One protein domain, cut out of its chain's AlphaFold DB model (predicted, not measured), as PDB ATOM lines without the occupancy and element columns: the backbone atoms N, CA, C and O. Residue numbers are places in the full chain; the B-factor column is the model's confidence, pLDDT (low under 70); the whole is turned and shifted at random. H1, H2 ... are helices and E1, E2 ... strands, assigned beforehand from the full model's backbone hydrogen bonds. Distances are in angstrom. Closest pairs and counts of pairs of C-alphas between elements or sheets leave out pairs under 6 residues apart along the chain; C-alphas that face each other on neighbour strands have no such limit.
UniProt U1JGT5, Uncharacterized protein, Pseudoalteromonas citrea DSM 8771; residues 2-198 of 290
ATOM      1  N   LYS A   2     -24.093 248.841   8.247       87.00
ATOM      2  CA  LYS A   2     -25.036 249.795   8.867       87.00
ATOM      3  C   LYS A   2     -26.284 249.174   9.520       87.00
ATOM      4  O   LYS A   2     -26.469 249.340  10.712       87.00
ATOM      5  N   LYS A   3     -27.041 248.343   8.789       90.12
ATOM      6  CA  LYS A   3     -28.227 247.644   9.326       90.12
ATOM      7  C   LYS A   3     -27.943 246.837  10.606       90.12
ATOM      8  O   LYS A   3     -28.733 246.875  11.534       90.12
ATOM      9  N   ILE A   4     -26.806 246.137  10.661       91.19
ATOM     10  CA  ILE A   4     -26.409 245.343  11.838       91.19
ATOM     11  C   ILE A   4     -26.129 246.269  13.026       91.19
ATOM     12  O   ILE A   4     -26.511 245.968  14.149       91.19
ATOM     13  N   LEU A   5     -25.462 247.400  12.786       92.81
ATOM     14  CA  LEU A   5     -25.169 248.375  13.837       92.81
ATOM     15  C   LEU A   5     -26.444 249.050  14.352       92.81
ATOM     16  O   LEU A   5     -26.569 249.239  15.557       92.81
ATOM     17  N   ASP A   6     -27.396 249.356  13.473       92.75
ATOM     18  CA  ASP A   6     -28.687 249.925  13.867       92.75
ATOM     19  C   ASP A   6     -29.452 248.951  14.789       92.75
ATOM     20  O   ASP A   6     -29.849 249.335  15.888       92.75
ATOM     21  N   GLU A   7     -29.537 247.664  14.420       92.94
ATOM     22  CA  GLU A   7     -30.143 246.608  15.256       92.94
ATOM     23  C   GLU A   7     -29.435 246.469  16.621       92.94
ATOM     24  O   GLU A   7     -30.072 246.327  17.668       92.94
ATOM     25  N   VAL A   8     -28.101 246.554  16.637       91.94
ATOM     26  CA  VAL A   8     -27.315 246.531  17.879       91.94
ATOM     27  C   VAL A   8     -27.625 247.752  18.748       91.94
ATOM     28  O   VAL A   8     -27.818 247.601  19.956       91.94
ATOM     29  N   ALA A   9     -27.707 248.945  18.162       92.38
ATOM     30  CA  ALA A   9     -27.980 250.183  18.885       92.38
ATOM     31  C   ALA A   9     -29.387 250.207  19.503       92.38
ATOM     32  O   ALA A   9     -29.553 250.685  20.627       92.38
ATOM     33  N   GLU A  10     -30.386 249.646  18.816       93.56
ATOM     34  CA  GLU A  10     -31.752 249.493  19.337       93.56
ATOM     35  C   GLU A  10     -31.806 248.606  20.589       93.56
ATOM     36  O   GLU A  10     -32.623 248.829  21.482       93.56
ATOM     37  N   SER A  11     -30.890 247.639  20.701       92.00
ATOM     38  CA  SER A  11     -30.796 246.732  21.852       92.00
ATOM     39  C   SER A  11     -30.058 247.315  23.070       92.00
ATOM     40  O   SER A  11     -29.934 246.647  24.101       92.00
ATOM     41  N   PHE A  12     -29.544 248.547  22.985       94.06
ATOM     42  CA  PHE A  12     -28.765 249.144  24.068       94.06
ATOM     43  C   PHE A  12     -29.594 249.402  25.326       94.06
ATOM     44  O   PHE A  12     -30.606 250.102  25.314       94.06
ATOM     45  N   SER A  13     -29.067 248.939  26.460       93.12
ATOM     46  CA  SER A  13     -29.531 249.353  27.785       93.12
ATOM     47  C   SER A  13     -29.373 250.866  28.000       93.12
ATOM     48  O   SER A  13     -28.535 251.519  27.375       93.12
ATOM     49  N   ASN A  14     -30.097 251.430  28.971       92.06
ATOM     50  CA  ASN A  14     -29.995 252.854  29.336       92.06
ATOM     51  C   ASN A  14     -28.548 253.309  29.608       92.06
ATOM     52  O   ASN A  14     -28.157 254.426  29.259       92.06
ATOM     53  N   ASN A  15     -27.737 252.432  30.206       89.50
ATOM     54  CA  ASN A  15     -26.329 252.702  30.471       89.50
ATOM     55  C   ASN A  15     -25.490 252.720  29.186       89.50
ATOM     56  O   ASN A  15     -24.688 253.631  29.000       89.50
ATOM     57  N   GLN A  16     -25.704 251.761  28.281       93.56
ATOM     58  CA  GLN A  16     -25.036 251.725  26.975       93.56
ATOM     59  C   GLN A  16     -25.408 252.937  26.120       93.56
ATOM     60  O   GLN A  16     -24.534 253.560  25.527       93.56
ATOM     61  N   GLN A  17     -26.677 253.350  26.137       94.75
ATOM     62  CA  GLN A  17     -27.112 254.573  25.463       94.75
ATOM     63  C   GLN A  17     -26.424 255.824  26.024       94.75
ATOM     64  O   GLN A  17     -26.125 256.751  25.273       94.75
ATOM     65  N   ARG A  18     -26.160 255.875  27.338       94.19
ATOM     66  CA  ARG A  18     -25.404 256.977  27.949       94.19
ATOM     67  C   ARG A  18     -23.966 257.017  27.432       94.19
ATOM     68  O   ARG A  18     -23.535 258.081  27.007       94.19
ATOM     69  N   VAL A  19     -23.263 255.883  27.425       94.12
ATOM     70  CA  VAL A  19     -21.891 255.786  26.888       94.12
ATOM     71  C   VAL A  19     -21.865 256.171  25.409       94.12
ATOM     72  O   VAL A  19     -21.089 257.033  25.015       94.12
ATOM     73  N   PHE A  20     -22.787 255.632  24.604       96.81
ATOM     74  CA  PHE A  20     -22.929 255.989  23.190       96.81
ATOM     75  C   PHE A  20     -23.050 257.504  22.986       96.81
ATOM     76  O   PHE A  20     -22.311 258.078  22.187       96.81
ATOM     77  N   ARG A  21     -23.938 258.173  23.739       96.69
ATOM     78  CA  ARG A  21     -24.108 259.633  23.659       96.69
ATOM     79  C   ARG A  21     -22.838 260.401  24.018       96.69
ATOM     80  O   ARG A  21     -22.617 261.448  23.425       96.69
ATOM     81  N   ASN A  22     -22.027 259.892  24.946       95.19
ATOM     82  CA  ASN A  22     -20.795 260.552  25.376       95.19
ATOM     83  C   ASN A  22     -19.682 260.486  24.321       95.19
ATOM     84  O   ASN A  22     -18.873 261.405  24.247       95.19
ATOM     85  N   ILE A  23     -19.619 259.407  23.532       96.75
ATOM     86  CA  ILE A  23     -18.480 259.157  22.635       96.75
ATOM     87  C   ILE A  23     -18.791 259.386  21.149       96.75
ATOM     88  O   ILE A  23     -17.865 259.586  20.363       96.75
ATOM     89  N   LYS A  24     -20.070 259.375  20.740       97.00
ATOM     90  CA  LYS A  24     -20.479 259.440  19.320       97.00
ATOM     91  C   LYS A  24     -19.945 260.653  18.560       97.00
ATOM     92  O   LYS A  24     -19.662 260.525  17.373       97.00
ATOM     93  N   ASP A  25     -19.789 261.793  19.226       95.88
ATOM     94  CA  ASP A  25     -19.345 263.033  18.585       95.88
ATOM     95  C   ASP A  25     -17.815 263.044  18.401       95.88
ATOM     96  O   ASP A  25     -17.301 263.728  17.521       95.88
ATOM     97  N   SER A  26     -17.090 262.230  19.176       94.69
ATOM     98  CA  SER A  26     -15.627 262.110  19.124       94.69
ATOM     99  C   SER A  26     -15.141 261.099  18.081       94.69
ATOM    100  O   SER A  26     -14.109 261.309  17.441       94.69
ATOM    101  N   VAL A  27     -15.857 259.979  17.918       96.75
ATOM    102  CA  VAL A  27     -15.432 258.865  17.039       96.75
ATOM    103  C   VAL A  27     -16.382 258.580  15.874       96.75
ATOM    104  O   VAL A  27     -16.067 257.767  15.009       96.75
ATOM    105  N   GLY A  28     -17.528 259.257  15.816       97.12
ATOM    106  CA  GLY A  28     -18.594 258.981  14.857       97.12
ATOM    107  C   GLY A  28     -19.583 257.928  15.365       97.12
ATOM    108  O   GLY A  28     -19.257 257.065  16.182       97.12
ATOM    109  N   SER A  29     -20.825 257.994  14.879       96.50
ATOM    110  CA  SER A  29     -21.927 257.178  15.411       96.50
ATOM    111  C   SER A  29     -21.737 255.676  15.189       96.50
ATOM    112  O   SER A  29     -21.921 254.907  16.127       96.50
ATOM    113  N   GLU A  30     -21.329 255.247  13.991       96.62
ATOM    114  CA  GLU A  30     -21.135 253.817  13.690       96.62
ATOM    115  C   GLU A  30     -20.041 253.195  14.571       96.62
ATOM    116  O   GLU A  30     -20.230 252.128  15.154       96.62
ATOM    117  N   VAL A  31     -18.920 253.903  14.732       97.25
ATOM    118  CA  VAL A  31     -17.792 253.475  15.570       97.25
ATOM    119  C   VAL A  31     -18.187 253.454  17.043       97.25
ATOM    120  O   VAL A  31     -17.868 252.502  17.752       97.25
ATOM    121  N   ALA A  32     -18.926 254.463  17.506       97.50
ATOM    122  CA  ALA A  32     -19.438 254.505  18.870       97.50
ATOM    123  C   ALA A  32     -20.370 253.326  19.175       97.50
ATOM    124  O   ALA A  32     -20.245 252.716  20.235       97.50
ATOM    125  N   ILE A  33     -21.264 252.963  18.250       96.69
ATOM    126  CA  ILE A  33     -22.122 251.777  18.391       96.69
ATOM    127  C   ILE A  33     -21.261 250.516  18.486       96.69
ATOM    128  O   ILE A  33     -21.432 249.721  19.412       96.69
ATOM    129  N   ALA A  34     -20.305 250.351  17.568       96.06
ATOM    130  CA  ALA A  34     -19.432 249.185  17.548       96.06
ATOM    131  C   ALA A  34     -18.636 249.050  18.860       96.06
ATOM    132  O   ALA A  34     -18.631 247.973  19.457       96.06
ATOM    133  N   LEU A  35     -18.053 250.138  19.373       95.94
ATOM    134  CA  LEU A  35     -17.330 250.155  20.650       95.94
ATOM    135  C   LEU A  35     -18.239 249.837  21.844       95.94
ATOM    136  O   LEU A  35     -17.896 248.991  22.665       95.94
ATOM    137  N   VAL A  36     -19.423 250.452  21.933       95.31
ATOM    138  CA  VAL A  36     -20.378 250.182  23.026       95.31
ATOM    139  C   VAL A  36     -20.848 248.727  23.012       95.31
ATOM    140  O   VAL A  36     -21.049 248.120  24.068       95.31
ATOM    141  N   SER A  37     -20.964 248.128  21.826       92.44
ATOM    142  CA  SER A  37     -21.335 246.722  21.690       92.44
ATOM    143  C   SER A  37     -20.291 245.759  22.271       92.44
ATOM    144  O   SER A  37     -20.655 244.642  22.646       92.44
ATOM    145  N   MET A  38     -19.032 246.191  22.432       90.06
ATOM    146  CA  MET A  38     -17.959 245.393  23.042       90.06
ATOM    147  C   MET A  38     -18.105 245.243  24.563       90.06
ATOM    148  O   MET A  38     -17.417 244.418  25.160       90.06
ATOM    149  N   GLN A  39     -19.029 245.966  25.207       84.94
ATOM    150  CA  GLN A  39     -19.265 245.810  26.642       84.94
ATOM    151  C   GLN A  39     -19.569 244.346  27.008       84.94
ATOM    152  O   GLN A  39     -20.361 243.663  26.341       84.94
ATOM    153  N   GLY A  40     -18.934 243.868  28.083       74.94
ATOM    154  CA  GLY A  40     -19.061 242.496  28.576       74.94
ATOM    155  C   GLY A  40     -18.145 241.467  27.901       74.94
ATOM    156  O   GLY A  40     -18.043 240.350  28.405       74.94
ATOM    157  N   VAL A  41     -17.441 241.811  26.817       74.94
ATOM    158  CA  VAL A  41     -16.332 240.985  26.304       74.94
ATOM    159  C   VAL A  41     -15.198 241.042  27.313       74.94
ATOM    160  O   VAL A  41     -14.830 242.132  27.715       74.94
ATOM    161  N   SER A  42     -14.680 239.902  27.773       71.69
ATOM    162  CA  SER A  42     -13.565 239.860  28.742       71.69
ATOM    163  C   SER A  42     -13.766 240.727  30.005       71.69
ATOM    164  O   SER A  42     -12.795 241.129  30.634       71.69
ATOM    165  N   ASN A  43     -15.019 240.973  30.414       76.19
ATOM    166  CA  ASN A  43     -15.407 241.896  31.496       76.19
ATOM    167  C   ASN A  43     -15.180 243.400  31.221       76.19
ATOM    168  O   ASN A  43     -15.163 244.184  32.171       76.19
ATOM    169  N   THR A  44     -15.098 243.819  29.952       77.75
ATOM    170  CA  THR A  44     -15.001 245.231  29.542       77.75
ATOM    171  C   THR A  44     -16.062 246.096  30.213       77.75
ATOM    172  O   THR A  44     -17.275 245.858  30.089       77.75
ATOM    173  N   SER A  45     -15.589 247.139  30.895       87.00
ATOM    174  CA  SER A  45     -16.423 248.098  31.621       87.00
ATOM    175  C   SER A  45     -16.824 249.305  30.759       87.00
ATOM    176  O   SER A  45     -16.220 249.597  29.733       87.00
ATOM    177  N   GLN A  46     -17.830 250.070  31.200       86.81
ATOM    178  CA  GLN A  46     -18.206 251.331  30.532       86.81
ATOM    179  C   GLN A  46     -17.056 252.346  30.529       86.81
ATOM    180  O   GLN A  46     -16.864 253.056  29.550       86.81
ATOM    181  N   GLN A  47     -16.284 252.397  31.620       88.81
ATOM    182  CA  GLN A  47     -15.155 253.319  31.755       88.81
ATOM    183  C   GLN A  47     -14.025 252.973  30.788       88.81
ATOM    184  O   GLN A  47     -13.364 253.867  30.280       88.81
ATOM    185  N   GLU A  48     -13.826 251.684  30.524       91.12
ATOM    186  CA  GLU A  48     -12.850 251.201  29.555       91.12
ATOM    187  C   GLU A  48     -13.266 251.561  28.124       91.12
ATOM    188  O   GLU A  48     -12.444 252.048  27.356       91.12
ATOM    189  N   ILE A  49     -14.553 251.435  27.782       94.06
ATOM    190  CA  ILE A  49     -15.077 251.885  26.479       94.06
ATOM    191  C   ILE A  49     -14.899 253.399  26.318       94.06
ATOM    192  O   ILE A  49     -14.416 253.853  25.279       94.06
ATOM    193  N   ASP A  50     -15.243 254.176  27.350       93.12
ATOM    194  CA  ASP A  50     -15.022 255.625  27.368       93.12
ATOM    195  C   ASP A  50     -13.526 255.958  27.220       93.12
ATOM    196  O   ASP A  50     -13.170 256.854  26.451       93.12
ATOM    197  N   PHE A  51     -12.644 255.237  27.917       95.25
ATOM    198  CA  PHE A  51     -11.190 255.372  27.800       95.25
ATOM    199  C   PHE A  51     -10.717 255.117  26.367       95.25
ATOM    200  O   PHE A  51     -10.074 255.990  25.783       95.25
ATOM    201  N   VAL A  52     -11.080 253.972  25.780       96.81
ATOM    202  CA  VAL A  52     -10.691 253.592  24.415       96.81
ATOM    203  C   VAL A  52     -11.146 254.652  23.419       96.81
ATOM    204  O   VAL A  52     -10.325 255.174  22.668       96.81
ATOM    205  N   ALA A  53     -12.429 255.023  23.443       97.56
ATOM    206  CA  ALA A  53     -12.992 255.970  22.487       97.56
ATOM    207  C   ALA A  53     -12.302 257.341  22.547       97.56
ATOM    208  O   ALA A  53     -11.934 257.903  21.517       97.56
ATOM    209  N   ASN A  54     -12.078 257.869  23.751       96.88
ATOM    210  CA  ASN A  54     -11.442 259.174  23.928       96.88
ATOM    211  C   ASN A  54      -9.930 259.143  23.654       96.88
ATOM    212  O   ASN A  54      -9.376 260.142  23.196       96.88
ATOM    213  N   LEU A  55      -9.258 258.015  23.907       98.25
ATOM    214  CA  LEU A  55      -7.837 257.857  23.605       98.25
ATOM    215  C   LEU A  55      -7.577 257.876  22.090       98.25
ATOM    216  O   LEU A  55      -6.604 258.492  21.650       98.25
ATOM    217  N   ILE A  56      -8.449 257.239  21.300       98.38
ATOM    218  CA  ILE A  56      -8.289 257.120  19.840       98.38
ATOM    219  C   ILE A  56      -8.933 258.263  19.046       98.38
ATOM    220  O   ILE A  56      -8.571 258.468  17.890       98.38
ATOM    221  N   ALA A  57      -9.838 259.040  19.651       97.94
ATOM    222  CA  ALA A  57     -10.561 260.139  19.000       97.94
ATOM    223  C   ALA A  57      -9.703 261.100  18.146       97.94
ATOM    224  O   ALA A  57     -10.173 261.515  17.087       97.94
ATOM    225  N   PRO A  58      -8.450 261.453  18.509       97.38
ATOM    226  CA  PRO A  58      -7.631 262.336  17.676       97.38
ATOM    227  C   PRO A  58      -7.248 261.781  16.301       97.38
ATOM    228  O   PRO A  58      -6.698 262.540  15.506       97.38
ATOM    229  N   PHE A  59      -7.463 260.487  16.045       97.12
ATOM    230  CA  PHE A  59      -7.189 259.839  14.758       97.12
ATOM    231  C   PHE A  59      -8.463 259.572  13.946       97.12
ATOM    232  O   PHE A  59      -8.394 258.939  12.898       97.12
ATOM    233  N   SER A  60      -9.621 260.051  14.410       95.06
ATOM    234  CA  SER A  60     -10.851 260.052  13.619       95.06
ATOM    235  C   SER A  60     -10.662 260.832  12.299       95.06
ATOM    236  O   SER A  60      -9.927 261.821  12.281       95.06
ATOM    237  N   PRO A  61     -11.361 260.459  11.209       97.00
ATOM    238  CA  PRO A  61     -12.425 259.453  11.151       97.00
ATOM    239  C   PRO A  61     -11.907 258.014  11.000       97.00
ATOM    240  O   PRO A  61     -10.950 257.752  10.273       97.00
ATOM    241  N   PHE A  62     -12.609 257.069  11.629       97.56
ATOM    242  CA  PHE A  62     -12.344 255.636  11.492       97.56
ATOM    243  C   PHE A  62     -13.328 254.960  10.535       97.56
ATOM    244  O   PHE A  62     -14.509 255.304  10.475       97.56
ATOM    245  N   LYS A  63     -12.845 253.928   9.849       96.88
ATOM    246  CA  LYS A  63     -13.642 252.929   9.137       96.88
ATOM    247  C   LYS A  63     -13.710 251.657   9.975       96.88
ATOM    248  O   LYS A  63     -12.707 251.239  10.547       96.88
ATOM    249  N   ILE A  64     -14.872 251.012  10.013       97.50
ATOM    250  CA  ILE A  64     -15.007 249.668  10.582       97.50
ATOM    251  C   ILE A  64     -14.548 248.675   9.522       97.50
ATOM    252  O   ILE A  64     -15.218 248.494   8.505       97.50
ATOM    253  N   LYS A  65     -13.402 248.045   9.755       96.25
ATOM    254  CA  LYS A  65     -12.815 247.081   8.827       96.25
ATOM    255  C   LYS A  65     -13.350 245.674   9.046       96.25
ATOM    256  O   LYS A  65     -13.657 244.976   8.084       96.25
ATOM    257  N   SER A  66     -13.522 245.289  10.306       95.50
ATOM    258  CA  SER A  66     -14.160 244.034  10.690       95.50
ATOM    259  C   SER A  66     -15.039 244.251  11.914       95.50
ATOM    260  O   SER A  66     -14.673 244.989  12.829       95.50
ATOM    261  N   TYR A  67     -16.206 243.613  11.921       95.12
ATOM    262  CA  TYR A  67     -17.118 243.606  13.057       95.12
ATOM    263  C   TYR A  67     -17.859 242.276  13.117       95.12
ATOM    264  O   TYR A  67     -18.586 241.915  12.190       95.12
ATOM    265  N   ILE A  68     -17.665 241.550  14.213       90.12
ATOM    266  CA  ILE A  68     -18.291 240.255  14.476       90.12
ATOM    267  C   ILE A  68     -19.073 240.384  15.780       90.12
ATOM    268  O   ILE A  68     -18.546 240.889  16.766       90.12
ATOM    269  N   VAL A  69     -20.330 239.936  15.791       82.75
ATOM    270  CA  VAL A  69     -21.222 240.042  16.963       82.75
ATOM    271  C   VAL A  69     -21.046 238.861  17.927       82.75
ATOM    272  O   VAL A  69     -21.265 239.006  19.128       82.75
ATOM    273  N   SER A  70     -20.645 237.686  17.429       81.38
ATOM    274  CA  SER A  70     -20.390 236.497  18.248       81.38
ATOM    275  C   SER A  70     -19.406 235.537  17.555       81.38
ATOM    276  O   SER A  70     -19.738 235.035  16.479       81.38
ATOM    277  N   PRO A  71     -18.218 235.265  18.131       82.94
ATOM    278  CA  PRO A  71     -17.628 235.980  19.264       82.94
ATOM    279  C   PRO A  71     -17.384 237.451  18.902       82.94
ATOM    280  O   PRO A  71     -17.025 237.768  17.769       82.94
ATOM    281  N   LYS A  72     -17.618 238.355  19.857       87.31
ATOM    282  CA  LYS A  72     -17.500 239.796  19.621       87.31
ATOM    283  C   LYS A  72     -16.066 240.172  19.242       87.31
ATOM    284  O   LYS A  72     -15.138 239.865  19.986       87.31
ATOM    285  N   SER A  73     -15.896 240.845  18.110       91.56
ATOM    286  CA  SER A  73     -14.603 241.336  17.628       91.56
ATOM    287  C   SER A  73     -14.800 242.607  16.809       91.56
ATOM    288  O   SER A  73     -15.793 242.735  16.089       91.56
ATOM    289  N   LEU A  74     -13.858 243.541  16.928       95.69
ATOM    290  CA  LEU A  74     -13.887 244.828  16.248       95.69
ATOM    291  C   LEU A  74     -12.478 245.202  15.782       95.69
ATOM    292  O   LEU A  74     -11.541 245.207  16.575       95.69
ATOM    293  N   GLU A  75     -12.360 245.567  14.509       97.75
ATOM    294  CA  GLU A  75     -11.175 246.204  13.938       97.75
ATOM    295  C   GLU A  75     -11.595 247.526  13.302       97.75
ATOM    296  O   GLU A  75     -12.455 247.564  12.411       97.75
ATOM    297  N   LEU A  76     -10.981 248.613  13.764       98.44
ATOM    298  CA  LEU A  76     -11.130 249.938  13.175       98.44
ATOM    299  C   LEU A  76      -9.856 250.308  12.422       98.44
ATOM    300  O   LEU A  76      -8.764 249.905  12.811       98.44
ATOM    301  N   GLU A  77      -9.986 251.122  11.383       98.31
ATOM    302  CA  GLU A  77      -8.861 251.626  10.600       98.31
ATOM    303  C   GLU A  77      -9.019 253.128  10.347       98.31
ATOM    304  O   GLU A  77     -10.098 253.587   9.975       98.31
ATOM    305  N   ALA A  78      -7.952 253.895  10.539       97.50
ATOM    306  CA  ALA A  78      -7.870 255.304  10.164       97.50
ATOM    307  C   ALA A  78      -6.641 255.559   9.289       97.50
ATOM    308  O   ALA A  78      -5.638 254.854   9.395       97.50
ATOM    309  N   VAL A  79      -6.715 256.592   8.450       93.44
ATOM    310  CA  VAL A  79      -5.553 257.113   7.720       93.44
ATOM    311  C   VAL A  79      -4.945 258.245   8.540       93.44
ATOM    312  O   VAL A  79      -5.652 259.172   8.933       93.44
ATOM    313  N   VAL A  80      -3.642 258.177   8.798       91.38
ATOM    314  CA  VAL A  80      -2.886 259.186   9.551       91.38
ATOM    315  C   VAL A  80      -1.729 259.711   8.702       91.38
ATOM    316  O   VAL A  80      -1.129 258.957   7.941       91.38
ATOM    317  N   GLU A  81      -1.441 261.015   8.803       83.12
ATOM    318  CA  GLU A  81      -0.394 261.699   8.012       83.12
ATOM    319  C   GLU A  81      -0.485 261.353   6.497       83.12
ATOM    320  O   GLU A  81       0.511 261.110   5.828       83.12
ATOM    321  N   ASN A  82      -1.717 261.309   5.963       75.50
ATOM    322  CA  ASN A  82      -2.112 261.098   4.556       75.50
ATOM    323  C   ASN A  82      -1.839 259.728   3.905       75.50
ATOM    324  O   ASN A  82      -2.477 259.432   2.894       75.50
ATOM    325  N   SER A  83      -0.963 258.883   4.449       83.75
ATOM    326  CA  SER A  83      -0.601 257.600   3.812       83.75
ATOM    327  C   SER A  83      -0.489 256.407   4.764       83.75
ATOM    328  O   SER A  83      -0.561 255.264   4.314       83.75
ATOM    329  N   TYR A  84      -0.358 256.634   6.070       94.69
ATOM    330  CA  TYR A  84      -0.188 255.555   7.042       94.69
ATOM    331  C   TYR A  84      -1.535 255.049   7.541       94.69
ATOM    332  O   TYR A  84      -2.471 255.824   7.746       94.69
ATOM    333  N   LYS A  85      -1.630 253.743   7.792       97.50
ATOM    334  CA  LYS A  85      -2.844 253.107   8.310       97.50
ATOM    335  C   LYS A  85      -2.679 252.813   9.791       97.50
ATOM    336  O   LYS A  85      -1.757 252.107  10.188       97.50
ATOM    337  N   LEU A  86      -3.583 253.333  10.609       98.50
ATOM    338  CA  LEU A  86      -3.669 253.024  12.030       98.50
ATOM    339  C   LEU A  86      -4.822 252.048  12.252       98.50
ATOM    340  O   LEU A  86      -5.986 252.431  12.125       98.50
ATOM    341  N   ARG A  87      -4.503 250.799  12.597       98.56
ATOM    342  CA  ARG A  87      -5.487 249.799  13.022       98.56
ATOM    343  C   ARG A  87      -5.677 249.868  14.523       98.56
ATOM    344  O   ARG A  87      -4.705 249.948  15.269       98.56
ATOM    345  N   VAL A  88      -6.927 249.826  14.957       98.44
ATOM    346  CA  VAL A  88      -7.317 249.841  16.366       98.44
ATOM    347  C   VAL A  88      -8.085 248.564  16.667       98.44
ATOM    348  O   VAL A  88      -9.092 248.268  16.022       98.44
ATOM    349  N   LEU A  89      -7.598 247.831  17.662       97.50
ATOM    350  CA  LEU A  89      -8.046 246.499  18.046       97.50
ATOM    351  C   LEU A  89      -8.445 246.511  19.532       97.50
ATOM    352  O   LEU A  89      -7.603 246.261  20.399       97.50
ATOM    353  N   PRO A  90      -9.703 246.851  19.859       95.88
ATOM    354  CA  PRO A  90     -10.221 246.724  21.216       95.88
ATOM    355  C   PRO A  90     -10.323 245.250  21.627       95.88
ATOM    356  O   PRO A  90     -10.715 244.410  20.816       95.88
ATOM    357  N   GLN A  91     -10.028 244.943  22.892       92.75
ATOM    358  CA  GLN A  91     -10.082 243.583  23.447       92.75
ATOM    359  C   GLN A  91      -9.238 242.572  22.650       92.75
ATOM    360  O   GLN A  91      -9.676 241.479  22.275       92.75
ATOM    361  N   TYR A  92      -7.992 242.962  22.372       92.94
ATOM    362  CA  TYR A  92      -7.041 242.175  21.605       92.94
ATOM    363  C   TYR A  92      -6.623 240.911  22.358       92.94
ATOM    364  O   TYR A  92      -6.146 240.956  23.491       92.94
ATOM    365  N   THR A  93      -6.759 239.765  21.700       91.00
ATOM    366  CA  THR A  93      -6.480 238.464  22.306       91.00
ATOM    367  C   THR A  93      -5.048 238.007  22.027       91.00
ATOM    368  O   THR A  93      -4.620 237.912  20.876       91.00
ATOM    369  N   VAL A  94      -4.320 237.641  23.082       89.69
ATOM    370  CA  VAL A  94      -2.963 237.086  23.020       89.69
ATOM    371  C   VAL A  94      -2.975 235.664  23.558       89.69
ATOM    372  O   VAL A  94      -3.485 235.401  24.645       89.69
ATOM    373  N   ARG A  95      -2.400 234.724  22.812       87.00
ATOM    374  CA  ARG A  95      -2.217 233.359  23.303       87.00
ATOM    375  C   ARG A  95      -1.150 233.367  24.396       87.00
ATOM    376  O   ARG A  95      -0.087 233.940  24.199       87.00
ATOM    377  N   GLN A  96      -1.423 232.743  25.536       84.19
ATOM    378  CA  GLN A  96      -0.413 232.592  26.580       84.19
ATOM    379  C   GLN A  96       0.768 231.744  26.056       84.19
ATOM    380  O   GLN A  96       0.500 230.684  25.474       84.19
ATOM    381  N   PRO A  97       2.034 232.158  26.287       76.62
ATOM    382  CA  PRO A  97       3.205 231.362  25.942       76.62
ATOM    383  C   PRO A  97       3.138 229.992  26.615       76.62
ATOM    384  O   PRO A  97       2.740 229.877  27.781       76.62
ATOM    385  N   ASP A  98       3.538 228.948  25.896       69.00
ATOM    386  CA  ASP A  98       3.564 227.593  26.439       69.00
ATOM    387  C   ASP A  98       4.745 227.439  27.410       69.00
ATOM    388  O   ASP A  98       5.897 227.305  26.999       69.00
ATOM    389  N   THR A  99       4.471 227.529  28.715       62.31
ATOM    390  CA  THR A  99       5.507 227.469  29.758       62.31
ATOM    391  C   THR A  99       5.469 226.205  30.624       62.31
ATOM    392  O   THR A  99       6.372 226.034  31.441       62.31
ATOM    393  N   SER A 100       4.499 225.279  30.470       47.25
ATOM    394  CA  SER A 100       4.562 223.943  31.112       47.25
ATOM    395  C   SER A 100       3.508 222.924  30.623       47.25
ATOM    396  O   SER A 100       2.393 223.289  30.267       47.25
ATOM    397  N   ARG A 101       3.870 221.626  30.732       49.19
ATOM    398  CA  ARG A 101       3.239 220.328  30.341       49.19
ATOM    399  C   ARG A 101       1.712 220.113  30.434       49.19
ATOM    400  O   ARG A 101       1.253 219.016  30.115       49.19
ATOM    401  N   THR A 102       0.903 221.074  30.862       51.50
ATOM    402  CA  THR A 102      -0.559 220.925  30.902       51.50
ATOM    403  C   THR A 102      -1.196 221.622  29.709       51.50
ATOM    404  O   THR A 102      -1.153 222.841  29.585       51.50
ATOM    405  N   ASN A 103      -1.808 220.821  28.841       48.72
ATOM    406  CA  ASN A 103      -2.268 221.161  27.495       48.72
ATOM    407  C   ASN A 103      -3.547 222.039  27.475       48.72
ATOM    408  O   ASN A 103      -4.541 221.703  26.832       48.72
ATOM    409  N   ARG A 104      -3.575 223.148  28.227       55.22
ATOM    410  CA  ARG A 104      -4.648 224.159  28.176       55.22
ATOM    411  C   ARG A 104      -4.045 225.551  28.054       55.22
ATOM    412  O   ARG A 104      -3.893 226.269  29.038       55.22
ATOM    413  N   SER A 105      -3.745 225.926  26.814       59.31
ATOM    414  CA  SER A 105      -3.471 227.310  26.431       59.31
ATOM    415  C   SER A 105      -4.675 228.178  26.810       59.31
ATOM    416  O   SER A 105      -5.785 227.967  26.322       59.31
ATOM    417  N   LYS A 106      -4.466 229.123  27.731       76.88
ATOM    418  CA  LYS A 106      -5.407 230.217  27.985       76.88
ATOM    419  C   LYS A 106      -5.033 231.407  27.110       76.88
ATOM    420  O   LYS A 106      -3.897 231.523  26.652       76.88
ATOM    421  N   ASN A 107      -5.998 232.290  26.905       84.75
ATOM    422  CA  ASN A 107      -5.791 233.549  26.213       84.75
ATOM    423  C   ASN A 107      -5.771 234.696  27.227       84.75
ATOM    424  O   ASN A 107      -6.570 234.717  28.165       84.75
ATOM    425  N   TRP A 108      -4.859 235.638  27.032       88.50
ATOM    426  CA  TRP A 108      -4.866 236.946  27.673       88.50
ATOM    427  C   TRP A 108      -5.620 237.945  26.794       88.50
ATOM    428  O   TRP A 108      -5.618 237.815  25.572       88.50
ATOM    429  N   SER A 109      -6.260 238.928  27.425       89.00
ATOM    430  CA  SER A 109      -6.864 240.072  26.740       89.00
ATOM    431  C   SER A 109      -6.046 241.317  27.049       89.00
ATOM    432  O   SER A 109      -5.609 241.470  28.194       89.00
ATOM    433  N   VAL A 110      -5.854 242.152  26.033       92.38
ATOM    434  CA  VAL A 110      -5.319 243.511  26.123       92.38
ATOM    435  C   VAL A 110      -6.424 244.465  25.700       92.38
ATOM    436  O   VAL A 110      -6.974 244.311  24.609       92.38
ATOM    437  N   ASP A 111      -6.753 245.448  26.537       94.12
ATOM    438  CA  ASP A 111      -7.959 246.263  26.334       94.12
ATOM    439  C   ASP A 111      -7.966 247.025  25.014       94.12
ATOM    440  O   ASP A 111      -9.005 247.166  24.366       94.12
ATOM    441  N   LEU A 112      -6.793 247.485  24.587       96.44
ATOM    442  CA  LEU A 112      -6.619 248.174  23.322       96.44
ATOM    443  C   LEU A 112      -5.238 247.905  22.746       96.44
ATOM    444  O   LEU A 112      -4.234 248.135  23.412       96.44
ATOM    445  N   VAL A 113      -5.176 247.515  21.478       98.06
ATOM    446  CA  VAL A 113      -3.936 247.514  20.698       98.06
ATOM    447  C   VAL A 113      -4.096 248.443  19.504       98.06
ATOM    448  O   VAL A 113      -5.132 248.444  18.842       98.06
ATOM    449  N   LEU A 114      -3.071 249.249  19.242       98.50
ATOM    450  CA  LEU A 114      -2.945 250.024  18.020       98.50
ATOM    451  C   LEU A 114      -1.747 249.529  17.226       98.50
ATOM    452  O   LEU A 114      -0.642 249.421  17.764       98.50
ATOM    453  N   GLU A 115      -1.961 249.290  15.943       98.38
ATOM    454  CA  GLU A 115      -0.933 248.875  15.002       98.38
ATOM    455  C   GLU A 115      -0.836 249.909  13.881       98.38
ATOM    456  O   GLU A 115      -1.839 250.303  13.283       98.38
ATOM    457  N   LEU A 116       0.377 250.369  13.605       98.44
ATOM    458  CA  LEU A 116       0.669 251.352  12.576       98.44
ATOM    459  C   LEU A 116       1.314 250.649  11.387       98.44
ATOM    460  O   LEU A 116       2.333 249.973  11.542       98.44
ATOM    461  N   PHE A 117       0.739 250.852  10.210       97.62
ATOM    462  CA  PHE A 117       1.157 250.236   8.964       97.62
ATOM    463  C   PHE A 117       1.477 251.277   7.896       97.62
ATOM    464  O   PHE A 117       0.920 252.376   7.873       97.62
ATOM    465  N   THR A 118       2.357 250.884   6.985       93.25
ATOM    466  CA  THR A 118       2.628 251.563   5.718       93.25
ATOM    467  C   THR A 118       2.500 250.562   4.575       93.25
ATOM    468  O   THR A 118       2.663 249.358   4.783       93.25
ATOM    469  N   GLU A 119       2.219 251.047   3.372       87.56
ATOM    470  CA  GLU A 119       2.167 250.228   2.163       87.56
ATOM    471  C   GLU A 119       3.365 250.550   1.273       87.56
ATOM    472  O   GLU A 119       3.660 251.712   0.996       87.56
ATOM    473  N   ILE A 120       4.071 249.509   0.832       80.81
ATOM    474  CA  ILE A 120       5.183 249.620  -0.113       80.81
ATOM    475  C   ILE A 120       4.908 248.625  -1.236       80.81
ATOM    476  O   ILE A 120       4.990 247.410  -1.039       80.81
ATOM    477  N   GLY A 121       4.556 249.146  -2.412       81.62
ATOM    478  CA  GLY A 121       4.066 248.327  -3.519       81.62
ATOM    479  C   GLY A 121       2.722 247.683  -3.177       81.62
ATOM    480  O   GLY A 121       1.768 248.373  -2.834       81.62
ATOM    481  N   ASP A 122       2.657 246.359  -3.270       84.88
ATOM    482  CA  ASP A 122       1.492 245.523  -2.966       84.88
ATOM    483  C   ASP A 122       1.530 244.916  -1.551       84.88
ATOM    484  O   ASP A 122       0.683 244.092  -1.196       84.88
ATOM    485  N   ARG A 123       2.518 245.303  -0.736       84.56
ATOM    486  CA  ARG A 123       2.745 244.753   0.603       84.56
ATOM    487  C   ARG A 123       2.518 245.792   1.681       84.56
ATOM    488  O   ARG A 123       2.904 246.953   1.559       84.56
ATOM    489  N   GLU A 124       1.959 245.324   2.785       91.88
ATOM    490  CA  GLU A 124       1.756 246.113   3.987       91.88
ATOM    491  C   GLU A 124       2.806 245.745   5.042       91.88
ATOM    492  O   GLU A 124       3.069 244.567   5.295       91.88
ATOM    493  N   TYR A 125       3.399 246.758   5.670       91.94
ATOM    494  CA  TYR A 125       4.453 246.608   6.667       91.94
ATOM    495  C   TYR A 125       4.034 247.266   7.975       91.94
ATOM    496  O   TYR A 125       3.693 248.449   7.997       91.94
ATOM    497  N   GLN A 126       4.086 246.516   9.079       96.75
ATOM    498  CA  GLN A 126       3.882 247.078  10.412       96.75
ATOM    499  C   GLN A 126       5.134 247.856  10.827       96.75
ATOM    500  O   GLN A 126       6.226 247.297  10.898       96.75
ATOM    501  N   ILE A 127       4.968 249.143  11.123       96.44
ATOM    502  CA  ILE A 127       6.054 250.047  11.533       96.44
ATOM    503  C   ILE A 127       5.951 250.461  13.004       96.44
ATOM    504  O   ILE A 127       6.863 251.080  13.549       96.44
ATOM    505  N   GLY A 128       4.851 250.115  13.674       96.94
ATOM    506  CA  GLY A 128       4.690 250.342  15.103       96.94
ATOM    507  C   GLY A 128       3.526 249.560  15.691       96.94
ATOM    508  O   GLY A 128       2.537 249.300  15.017       96.94
ATOM    509  N   ILE A 129       3.644 249.223  16.971       98.00
ATOM    510  CA  ILE A 129       2.589 248.590  17.757       98.00
ATOM    511  C   ILE A 129       2.642 249.113  19.196       98.00
ATOM    512  O   ILE A 129       3.725 249.312  19.753       98.00
ATOM    513  N   VAL A 130       1.481 249.381  19.790       97.69
ATOM    514  CA  VAL A 130       1.357 249.779  21.198       97.69
ATOM    515  C   VAL A 130       0.066 249.224  21.790       97.69
ATOM    516  O   VAL A 130      -0.996 249.327  21.184       97.69
ATOM    517  N   GLY A 131       0.163 248.640  22.983       97.19
ATOM    518  CA  GLY A 131      -0.989 248.195  23.763       97.19
ATOM    519  C   GLY A 131      -1.300 249.150  24.911       97.19
ATOM    520  O   GLY A 131      -0.388 249.784  25.442       97.19
ATOM    521  N   PHE A 132      -2.559 249.216  25.326       96.50
ATOM    522  CA  PHE A 132      -3.013 249.892  26.536       96.50
ATOM    523  C   PHE A 132      -3.895 248.956  27.363       96.50
ATOM    524  O   PHE A 132      -4.703 248.208  26.817       96.50
ATOM    525  N   GLU A 133      -3.736 249.036  28.680       93.94
ATOM    526  CA  GLU A 133      -4.507 248.292  29.680       93.94
ATOM    527  C   GLU A 133      -5.097 249.295  30.670       93.94
ATOM    528  O   GLU A 133      -4.359 250.060  31.297       93.94
ATOM    529  N   TYR A 134      -6.420 249.318  30.793       92.38
ATOM    530  CA  TYR A 134      -7.134 250.158  31.739       92.38
ATOM    531  C   TYR A 134      -7.360 249.374  33.039       92.38
ATOM    532  O   TYR A 134      -8.275 248.562  33.153       92.38
ATOM    533  N   ASP A 135      -6.536 249.639  34.055       84.44
ATOM    534  CA  ASP A 135      -6.513 248.892  35.322       84.44
ATOM    535  C   ASP A 135      -7.669 249.322  36.255       84.44
ATOM    536  O   ASP A 135      -7.475 249.903  37.324       84.44
ATOM    537  N   GLY A 136      -8.908 249.048  35.836       70.00
ATOM    538  CA  GLY A 136     -10.139 249.433  36.533       70.00
ATOM    539  C   GLY A 136     -10.415 248.703  37.853       70.00
ATOM    540  O   GLY A 136     -11.235 249.175  38.641       70.00
ATOM    541  N   HIS A 137      -9.760 247.566  38.113       64.56
ATOM    542  CA  HIS A 137     -10.022 246.728  39.290       64.56
ATOM    543  C   HIS A 137      -9.039 247.001  40.436       64.56
ATOM    544  O   HIS A 137      -7.824 247.020  40.246       64.56
ATOM    545  N   SER A 138      -9.552 247.104  41.666       60.00
ATOM    546  CA  SER A 138      -8.763 247.326  42.892       60.00
ATOM    547  C   SER A 138      -7.671 246.278  43.150       60.00
ATOM    548  O   SER A 138      -6.696 246.545  43.849       60.00
ATOM    549  N   ASP A 139      -7.815 245.090  42.567       61.00
ATOM    550  CA  ASP A 139      -6.954 243.930  42.820       61.00
ATOM    551  C   ASP A 139      -5.617 244.056  42.082       61.00
ATOM    552  O   ASP A 139      -4.635 243.421  42.465       61.00
ATOM    553  N   HIS A 140      -5.547 244.932  41.072       59.44
ATOM    554  CA  HIS A 140      -4.307 245.272  40.376       59.44
ATOM    555  C   HIS A 140      -3.322 246.058  41.252       59.44
ATOM    556  O   HIS A 140      -2.155 246.168  40.889       59.44
ATOM    557  N   TYR A 141      -3.753 246.554  42.418       62.09
ATOM    558  CA  TYR A 141      -2.902 247.284  43.364       62.09
ATOM    559  C   TYR A 141      -2.373 246.415  44.511       62.09
ATOM    560  O   TYR A 141      -1.545 246.870  45.299       62.09
ATOM    561  N   LEU A 142      -2.815 245.156  44.607       77.00
ATOM    562  CA  LEU A 142      -2.222 244.182  45.518       77.00
ATOM    563  C   LEU A 142      -0.915 243.657  44.919       77.00
ATOM    564  O   LEU A 142      -0.840 243.383  43.723       77.00
ATOM    565  N   GLU A 143       0.103 243.430  45.751       73.12
ATOM    566  CA  GLU A 143       1.420 242.946  45.301       73.12
ATOM    567  C   GLU A 143       1.318 241.667  44.444       73.12
ATOM    568  O   GLU A 143       2.016 241.503  43.443       73.12
ATOM    569  N   SER A 144       0.399 240.766  44.800       74.06
ATOM    570  CA  SER A 144       0.134 239.535  44.051       74.06
ATOM    571  C   SER A 144      -0.506 239.789  42.679       74.06
ATOM    572  O   SER A 144      -0.202 239.067  41.728       74.06
ATOM    573  N   GLY A 145      -1.355 240.813  42.554       78.25
ATOM    574  CA  GLY A 145      -1.929 241.272  41.289       78.25
ATOM    575  C   GLY A 145      -0.873 241.909  40.389       78.25
ATOM    576  O   GLY A 145      -0.765 241.539  39.222       78.25
ATOM    577  N   VAL A 146      -0.017 242.761  40.961       80.81
ATOM    578  CA  VAL A 146       1.109 243.408  40.266       80.81
ATOM    579  C   VAL A 146       2.096 242.375  39.708       80.81
ATOM    580  O   VAL A 146       2.483 242.445  38.543       80.81
ATOM    581  N   LYS A 147       2.464 241.355  40.494       82.31
ATOM    582  CA  LYS A 147       3.357 240.279  40.020       82.31
ATOM    583  C   LYS A 147       2.757 239.501  38.846       82.31
ATOM    584  O   LYS A 147       3.458 239.223  37.877       82.31
ATOM    585  N   LYS A 148       1.462 239.164  38.907       83.88
ATOM    586  CA  LYS A 148       0.757 238.483  37.802       83.88
ATOM    587  C   LYS A 148       0.712 239.349  36.544       83.88
ATOM    588  O   LYS A 148       0.931 238.834  35.452       83.88
ATOM    589  N   ALA A 149       0.462 240.644  36.717       84.69
ATOM    590  CA  ALA A 149       0.495 241.644  35.660       84.69
ATOM    591  C   ALA A 149       1.856 241.676  34.945       84.69
ATOM    592  O   ALA A 149       1.897 241.515  33.731       84.69
ATOM    593  N   TYR A 150       2.968 241.761  35.681       87.88
ATOM    594  CA  TYR A 150       4.303 241.768  35.073       87.88
ATOM    595  C   TYR A 150       4.639 240.484  34.310       87.88
ATOM    596  O   TYR A 150       5.226 240.552  33.233       87.88
ATOM    597  N   ILE A 151       4.240 239.316  34.825       86.75
ATOM    598  CA  ILE A 151       4.437 238.039  34.117       86.75
ATOM    599  C   ILE A 151       3.626 238.012  32.815       86.75
ATOM    600  O   ILE A 151       4.129 237.564  31.786       86.75
ATOM    601  N   ARG A 152       2.379 238.499  32.854       88.19
ATOM    602  CA  ARG A 152       1.525 238.612  31.667       88.19
ATOM    603  C   ARG A 152       2.166 239.527  30.628       88.19
ATOM    604  O   ARG A 152       2.298 239.130  29.477       88.19
ATOM    605  N   ASP A 153       2.596 240.713  31.042       91.31
ATOM    606  CA  ASP A 153       3.149 241.721  30.138       91.31
ATOM    607  C   ASP A 153       4.459 241.221  29.496       91.31
ATOM    608  O   ASP A 153       4.642 241.362  28.289       91.31
ATOM    609  N   ALA A 154       5.310 240.514  30.252       89.69
ATOM    610  CA  ALA A 154       6.503 239.855  29.713       89.69
ATOM    611  C   ALA A 154       6.169 238.757  28.686       89.69
ATOM    612  O   ALA A 154       6.855 238.621  27.674       89.69
ATOM    613  N   GLY A 155       5.104 237.984  28.912       89.38
ATOM    614  CA  GLY A 155       4.648 237.000  27.934       89.38
ATOM    615  C   GLY A 155       4.030 237.640  26.684       89.38
ATOM    616  O   GLY A 155       4.220 237.128  25.587       89.38
ATOM    617  N   ILE A 156       3.329 238.773  26.813       91.06
ATOM    618  CA  ILE A 156       2.834 239.540  25.657       91.06
ATOM    619  C   ILE A 156       4.016 240.061  24.838       91.06
ATOM    620  O   ILE A 156       4.011 239.932  23.616       91.06
ATOM    621  N   LEU A 157       5.057 240.569  25.498       92.81
ATOM    622  CA  LEU A 157       6.290 240.973  24.831       92.81
ATOM    623  C   LEU A 157       6.929 239.812  24.068       92.81
ATOM    624  O   LEU A 157       7.336 239.995  22.924       92.81
ATOM    625  N   GLN A 158       6.982 238.623  24.673       89.88
ATOM    626  CA  GLN A 158       7.517 237.422  24.031       89.88
ATOM    627  C   GLN A 158       6.719 237.023  22.777       89.88
ATOM    628  O   GLN A 158       7.318 236.706  21.754       89.88
ATOM    629  N   GLU A 159       5.387 237.036  22.841       89.69
ATOM    630  CA  GLU A 159       4.525 236.531  21.759       89.69
ATOM    631  C   GLU A 159       4.228 237.572  20.672       89.69
ATOM    632  O   GLU A 159       3.950 237.218  19.526       89.69
ATOM    633  N   LYS A 160       4.217 238.860  21.031       92.44
ATOM    634  CA  LYS A 160       3.735 239.953  20.170       92.44
ATOM    635  C   LYS A 160       4.722 241.102  19.993       92.44
ATOM    636  O   LYS A 160       4.475 241.967  19.159       92.44
ATOM    637  N   GLY A 161       5.819 241.139  20.748       92.12
ATOM    638  CA  GLY A 161       6.864 242.150  20.579       92.12
ATOM    639  C   GLY A 161       6.518 243.543  21.117       92.12
ATOM    640  O   GLY A 161       7.185 244.509  20.752       92.12
ATOM    641  N   PHE A 162       5.515 243.677  21.991       93.69
ATOM    642  CA  PHE A 162       5.192 244.947  22.647       93.69
ATOM    643  C   PHE A 162       4.872 244.783  24.132       93.69
ATOM    644  O   PHE A 162       4.411 243.735  24.572       93.69
ATOM    645  N   ASN A 163       5.077 245.859  24.894       91.69
ATOM    646  CA  ASN A 163       4.653 245.963  26.288       91.69
ATOM    647  C   ASN A 163       3.412 246.862  26.384       91.69
ATOM    648  O   ASN A 163       3.467 247.998  25.900       91.69
ATOM    649  N   PRO A 164       2.312 246.405  27.005       93.75
ATOM    650  CA  PRO A 164       1.154 247.255  27.242       93.75
ATOM    651  C   PRO A 164       1.467 248.417  28.195       93.75
ATOM    652  O   PRO A 164       2.150 248.258  29.208       93.75
ATOM    653  N   VAL A 165       0.924 249.595  27.896       94.69
ATOM    654  CA  VAL A 165       0.923 250.754  28.790       94.69
ATOM    655  C   VAL A 165      -0.252 250.625  29.754       94.69
ATOM    656  O   VAL A 165      -1.410 250.677  29.344       94.69
ATOM    657  N   ARG A 166       0.044 250.495  31.047       93.00
ATOM    658  CA  ARG A 166      -0.976 250.444  32.100       93.00
ATOM    659  C   ARG A 166      -1.471 251.837  32.466       93.00
ATOM    660  O   ARG A 166      -0.677 252.742  32.734       93.00
ATOM    661  N   VAL A 167      -2.787 252.006  32.501       93.38
ATOM    662  CA  VAL A 167      -3.475 253.263  32.794       93.38
ATOM    663  C   VAL A 167      -4.421 253.042  33.967       93.38
ATOM    664  O   VAL A 167      -5.369 252.268  33.876       93.38
ATOM    665  N   SER A 168      -4.187 253.739  35.078       92.00
ATOM    666  CA  SER A 168      -5.102 253.692  36.220       92.00
ATOM    667  C   SER A 168      -6.329 254.587  35.997       92.00
ATOM    668  O   SER A 168      -6.215 255.639  35.356       92.00
ATOM    669  N   PRO A 169      -7.485 254.272  36.613       90.44
ATOM    670  CA  PRO A 169      -8.669 255.128  36.575       90.44
ATOM    671  C   PRO A 169      -8.404 256.546  37.082       90.44
ATOM    672  O   PRO A 169      -8.874 257.522  36.502       90.44
ATOM    673  N   SER A 170      -7.618 256.679  38.155       90.06
ATOM    674  CA  SER A 170      -7.234 257.981  38.705       90.06
ATOM    675  C   SER A 170      -6.301 258.745  37.766       90.06
ATOM    676  O   SER A 170      -6.494 259.942  37.567       90.06
ATOM    677  N   GLY A 171      -5.333 258.063  37.145       91.19
ATOM    678  CA  GLY A 171      -4.433 258.653  36.156       91.19
ATOM    679  C   GLY A 171      -5.201 259.182  34.950       91.19
ATOM    680  O   GLY A 171      -5.043 260.348  34.581       91.19
ATOM    681  N   TRP A 172      -6.097 258.362  34.398       94.19
ATOM    682  CA  TRP A 172      -6.959 258.756  33.288       94.19
ATOM    683  C   TRP A 172      -7.870 259.930  33.648       94.19
ATOM    684  O   TRP A 172      -7.909 260.916  32.919       94.19
ATOM    685  N   LYS A 173      -8.560 259.865  34.792       92.19
ATOM    686  CA  LYS A 173      -9.468 260.927  35.247       92.19
ATOM    687  C   LYS A 173      -8.748 262.261  35.454       92.19
ATOM    688  O   LYS A 173      -9.298 263.307  35.122       92.19
ATOM    689  N   ASN A 174      -7.540 262.231  36.013       94.00
ATOM    690  CA  ASN A 174      -6.806 263.442  36.370       94.00
ATOM    691  C   ASN A 174      -6.076 264.066  35.175       94.00
ATOM    692  O   ASN A 174      -5.917 265.284  35.131       94.00
ATOM    693  N   ASN A 175      -5.595 263.257  34.225       93.75
ATOM    694  CA  ASN A 175      -4.794 263.759  33.110       93.75
ATOM    695  C   ASN A 175      -4.956 262.925  31.821       93.75
ATOM    696  O   ASN A 175      -3.985 262.343  31.331       93.75
ATOM    697  N   PRO A 176      -6.154 262.899  31.209       94.38
ATOM    698  CA  PRO A 176      -6.393 262.108  29.998       94.38
ATOM    699  C   PRO A 176      -5.542 262.608  28.820       94.38
ATOM    700  O   PRO A 176      -5.032 261.829  28.013       94.38
ATOM    701  N   GLN A 177      -5.295 263.923  28.764       94.94
ATOM    702  CA  GLN A 177      -4.475 264.536  27.723       94.94
ATOM    703  C   GLN A 177      -3.028 264.042  27.722       94.94
ATOM    704  O   GLN A 177      -2.397 264.066  26.667       94.94
ATOM    705  N   HIS A 178      -2.480 263.611  28.862       95.94
ATOM    706  CA  HIS A 178      -1.131 263.054  28.910       95.94
ATOM    707  C   HIS A 178      -1.021 261.795  28.044       95.94
ATOM    708  O   HIS A 178      -0.152 261.727  27.175       95.94
ATOM    709  N   TYR A 179      -1.945 260.851  28.220       96.81
ATOM    710  CA  TYR A 179      -1.983 259.597  27.466       96.81
ATOM    711  C   TYR A 179      -2.290 259.838  25.988       96.81
ATOM    712  O   TYR A 179      -1.606 259.302  25.117       96.81
ATOM    713  N   VAL A 180      -3.238 260.732  25.697       97.19
ATOM    714  CA  VAL A 180      -3.561 261.130  24.321       97.19
ATOM    715  C   VAL A 180      -2.344 261.740  23.613       97.19
ATOM    716  O   VAL A 180      -2.004 261.352  22.494       97.19
ATOM    717  N   LYS A 181      -1.636 262.676  24.260       96.06
ATOM    718  CA  LYS A 181      -0.417 263.285  23.702       96.06
ATOM    719  C   LYS A 181       0.702 262.257  23.540       96.06
ATOM    720  O   LYS A 181       1.418 262.311  22.541       96.06
ATOM    721  N   ALA A 182       0.849 261.332  24.489       96.75
ATOM    722  CA  ALA A 182       1.823 260.252  24.403       96.75
ATOM    723  C   ALA A 182       1.553 259.353  23.188       96.75
ATOM    724  O   ALA A 182       2.478 259.102  22.418       96.75
ATOM    725  N   LEU A 183       0.295 258.966  22.951       98.06
ATOM    726  CA  LEU A 183      -0.094 258.161  21.794       98.06
ATOM    727  C   LEU A 183       0.149 258.894  20.467       98.06
ATOM    728  O   LEU A 183       0.792 258.349  19.573       98.06
ATOM    729  N   LYS A 184      -0.262 260.165  20.349       97.62
ATOM    730  CA  LYS A 184       0.038 260.984  19.155       97.62
ATOM    731  C   LYS A 184       1.541 261.072  18.884       97.62
ATOM    732  O   LYS A 184       1.983 260.959  17.743       97.62
ATOM    733  N   LYS A 185       2.339 261.262  19.939       95.62
ATOM    734  CA  LYS A 185       3.800 261.336  19.838       95.62
ATOM    735  C   LYS A 185       4.413 259.993  19.452       95.62
ATOM    736  O   LYS A 185       5.373 259.993  18.690       95.62
ATOM    737  N   PHE A 186       3.878 258.880  19.952       97.31
ATOM    738  CA  PHE A 186       4.287 257.535  19.553       97.31
ATOM    739  C   PHE A 186       4.072 257.319  18.051       97.31
ATOM    740  O   PHE A 186       5.037 257.017  17.354       97.31
ATOM    741  N   VAL A 187       2.855 257.573  17.546       97.06
ATOM    742  CA  VAL A 187       2.523 257.430  16.117       97.06
ATOM    743  C   VAL A 187       3.465 258.275  15.260       97.06
ATOM    744  O   VAL A 187       4.158 257.745  14.397       97.06
ATOM    745  N   ARG A 188       3.589 259.574  15.567       95.19
ATOM    746  CA  ARG A 188       4.468 260.483  14.815       95.19
ATOM    747  C   ARG A 188       5.936 260.053  14.847       95.19
ATOM    748  O   ARG A 188       6.629 260.167  13.844       95.19
ATOM    749  N   ARG A 189       6.434 259.573  15.991       94.81
ATOM    750  CA  ARG A 189       7.820 259.089  16.104       94.81
ATOM    751  C   ARG A 189       8.059 257.862  15.241       94.81
ATOM    752  O   ARG A 189       9.081 257.822  14.573       94.81
ATOM    753  N   LYS A 190       7.127 256.907  15.227       97.06
ATOM    754  CA  LYS A 190       7.257 255.690  14.418       97.06
ATOM    755  C   LYS A 190       7.258 255.984  12.922       97.06
ATOM    756  O   LYS A 190       8.065 255.401  12.211       97.06
ATOM    757  N   ILE A 191       6.447 256.947  12.483       93.06
ATOM    758  CA  ILE A 191       6.477 257.462  11.106       93.06
ATOM    759  C   ILE A 191       7.861 258.032  10.775       93.06
ATOM    760  O   ILE A 191       8.523 257.531   9.874       93.06
ATOM    761  N   ILE A 192       8.352 258.990  11.571       87.19
ATOM    762  CA  ILE A 192       9.656 259.636  11.336       87.19
ATOM    763  C   ILE A 192      10.812 258.621  11.370       87.19
ATOM    764  O   ILE A 192      11.758 258.722  10.592       87.19
ATOM    765  N   GLU A 193      10.782 257.665  12.300       91.44
ATOM    766  CA  GLU A 193      11.779 256.590  12.389       91.44
ATOM    767  C   GLU A 193      11.770 255.728  11.124       91.44
ATOM    768  O   GLU A 193      12.832 255.470  10.557       91.44
ATOM    769  N   PHE A 194      10.585 255.332  10.655       90.06
ATOM    770  CA  PHE A 194      10.436 254.552   9.434       90.06
ATOM    771  C   PHE A 194      10.912 255.321   8.193       90.06
ATOM    772  O   PHE A 194      11.730 254.793   7.446       90.06
ATOM    773  N   GLU A 195      10.482 256.570   7.997       86.56
ATOM    774  CA  GLU A 195      10.875 257.406   6.850       86.56
ATOM    775  C   GLU A 195      12.395 257.596   6.772       86.56
ATOM    776  O   GLU A 195      12.983 257.533   5.691       86.56
ATOM    777  N   LYS A 196      13.060 257.762   7.923       82.81
ATOM    778  CA  LYS A 196      14.525 257.827   7.996       82.81
ATOM    779  C   LYS A 196      15.177 256.520   7.556       82.81
ATOM    780  O   LYS A 196      16.126 256.557   6.777       82.81
ATOM    781  N   ILE A 197      14.681 255.380   8.043       83.88
ATOM    782  CA  ILE A 197      15.214 254.060   7.676       83.88
ATOM    783  C   ILE A 197      14.980 253.788   6.191       83.88
ATOM    784  O   ILE A 197      15.890 253.323   5.510       83.88
ATOM    785  N   GLN A 198      13.790 254.095   5.682       82.75
ATOM    786  CA  GLN A 198      13.443 253.927   4.277       82.75
ATOM    787  C   GLN A 198      14.352 254.779   3.388       82.75
ATOM    788  O   GLN A 198      14.958 254.247   2.465       82.75
TER     789      GLN A 198
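This is residues 2 to 198 of the 290 residues of an uncharacterized protein of Pseudoalteromonas citrea DSM 8771 (UniProt U1JGT5). A twisted sheet of six strands makes the core, with H3, H4 and the long H8 over one face and H6 over the other, giving three layers. H1 and H2 pack on H3. The printed part has 197 residues with eight named helices and six named strands, along the chain H1 H2 H3 H4 E1 E2 E3 E4 E5 H5 H6 E6 H7 H8. The sheet is mixed, in the order E1 E2 E3 E4 E5 E6, and the class is mixed, helices and strands. The whole is compact, with a radius of gyration of the C-alphas of 17.3 A and spans of 46 by 45 by 38 A.

E1, residues 63 to 69, E2, 72 to 80, E3, 84 to 95, E4, 107 to 120, and E5, 123 to 134, form a meander, each strand the antiparallel neighbour of the one before. Within hydrogen-bond range are N 65 and O 75, 2.9 A, N 78 and O 86, 2.9 A, N 87 and O 115, 2.8 A, and N 114 and O 130, 2.8 A. E3 bends by 81 degrees at residue 91 and E4 by 84 degrees at residue 111. E6, residues 164 to 167, is parallel to E5, with N 165 and O 131 2.8 A apart. H5, residues 138 to 141, and H6, residues 143 to 160, lie between E5 and E6 in the chain, a strand-helix-strand unit with a right-handed crossover. H6 has a height over the sheet of 8.4 A. H4, residues 46 to 59, is on the opposite face, also at 8.4 A, and runs along E4 at 10 degrees on the local plane. H3, residues 29 to 37, is on the same face as H4 and over E1 and E2. H8, residues 176 to 198, touches H4 at a steep tilt of 44 degrees, closest at the C-alphas of Leu 55 and Val 180, 5.4 A. H2, residues 14 to 27, touches H4 at a shallow tilt of 13 degrees, closest at the C-alphas of Val 27 and Ala 57, 5.4 A. H1, residues 2 to 10, touches H3 and only grazes the sheet. H7, residues 169 to 174, is not on the sheet. Every O i to N i+4 pair is within hydrogen-bond range in H1, H3, H6, H7 and H8, but 8 of 10 in H2 and in H4; H5 is too short for one.

H1 begins at C-alpha 2, (-25.036, 249.795, 8.867), and H8, 33.5 A long, ends at C-alpha 198, (13.443, 253.927, 4.277). E5 spans 33.1 A, E4 32.7 A and H6 25.4 A.

The C-alphas of Asn 14 and Gln 198, the two farthest apart, are 50.2 A apart. The printed part has no cut. The link E3 to E4 is long, with 11 residues. Residues 98 to 105 and 137 to 141 have pLDDT under 70.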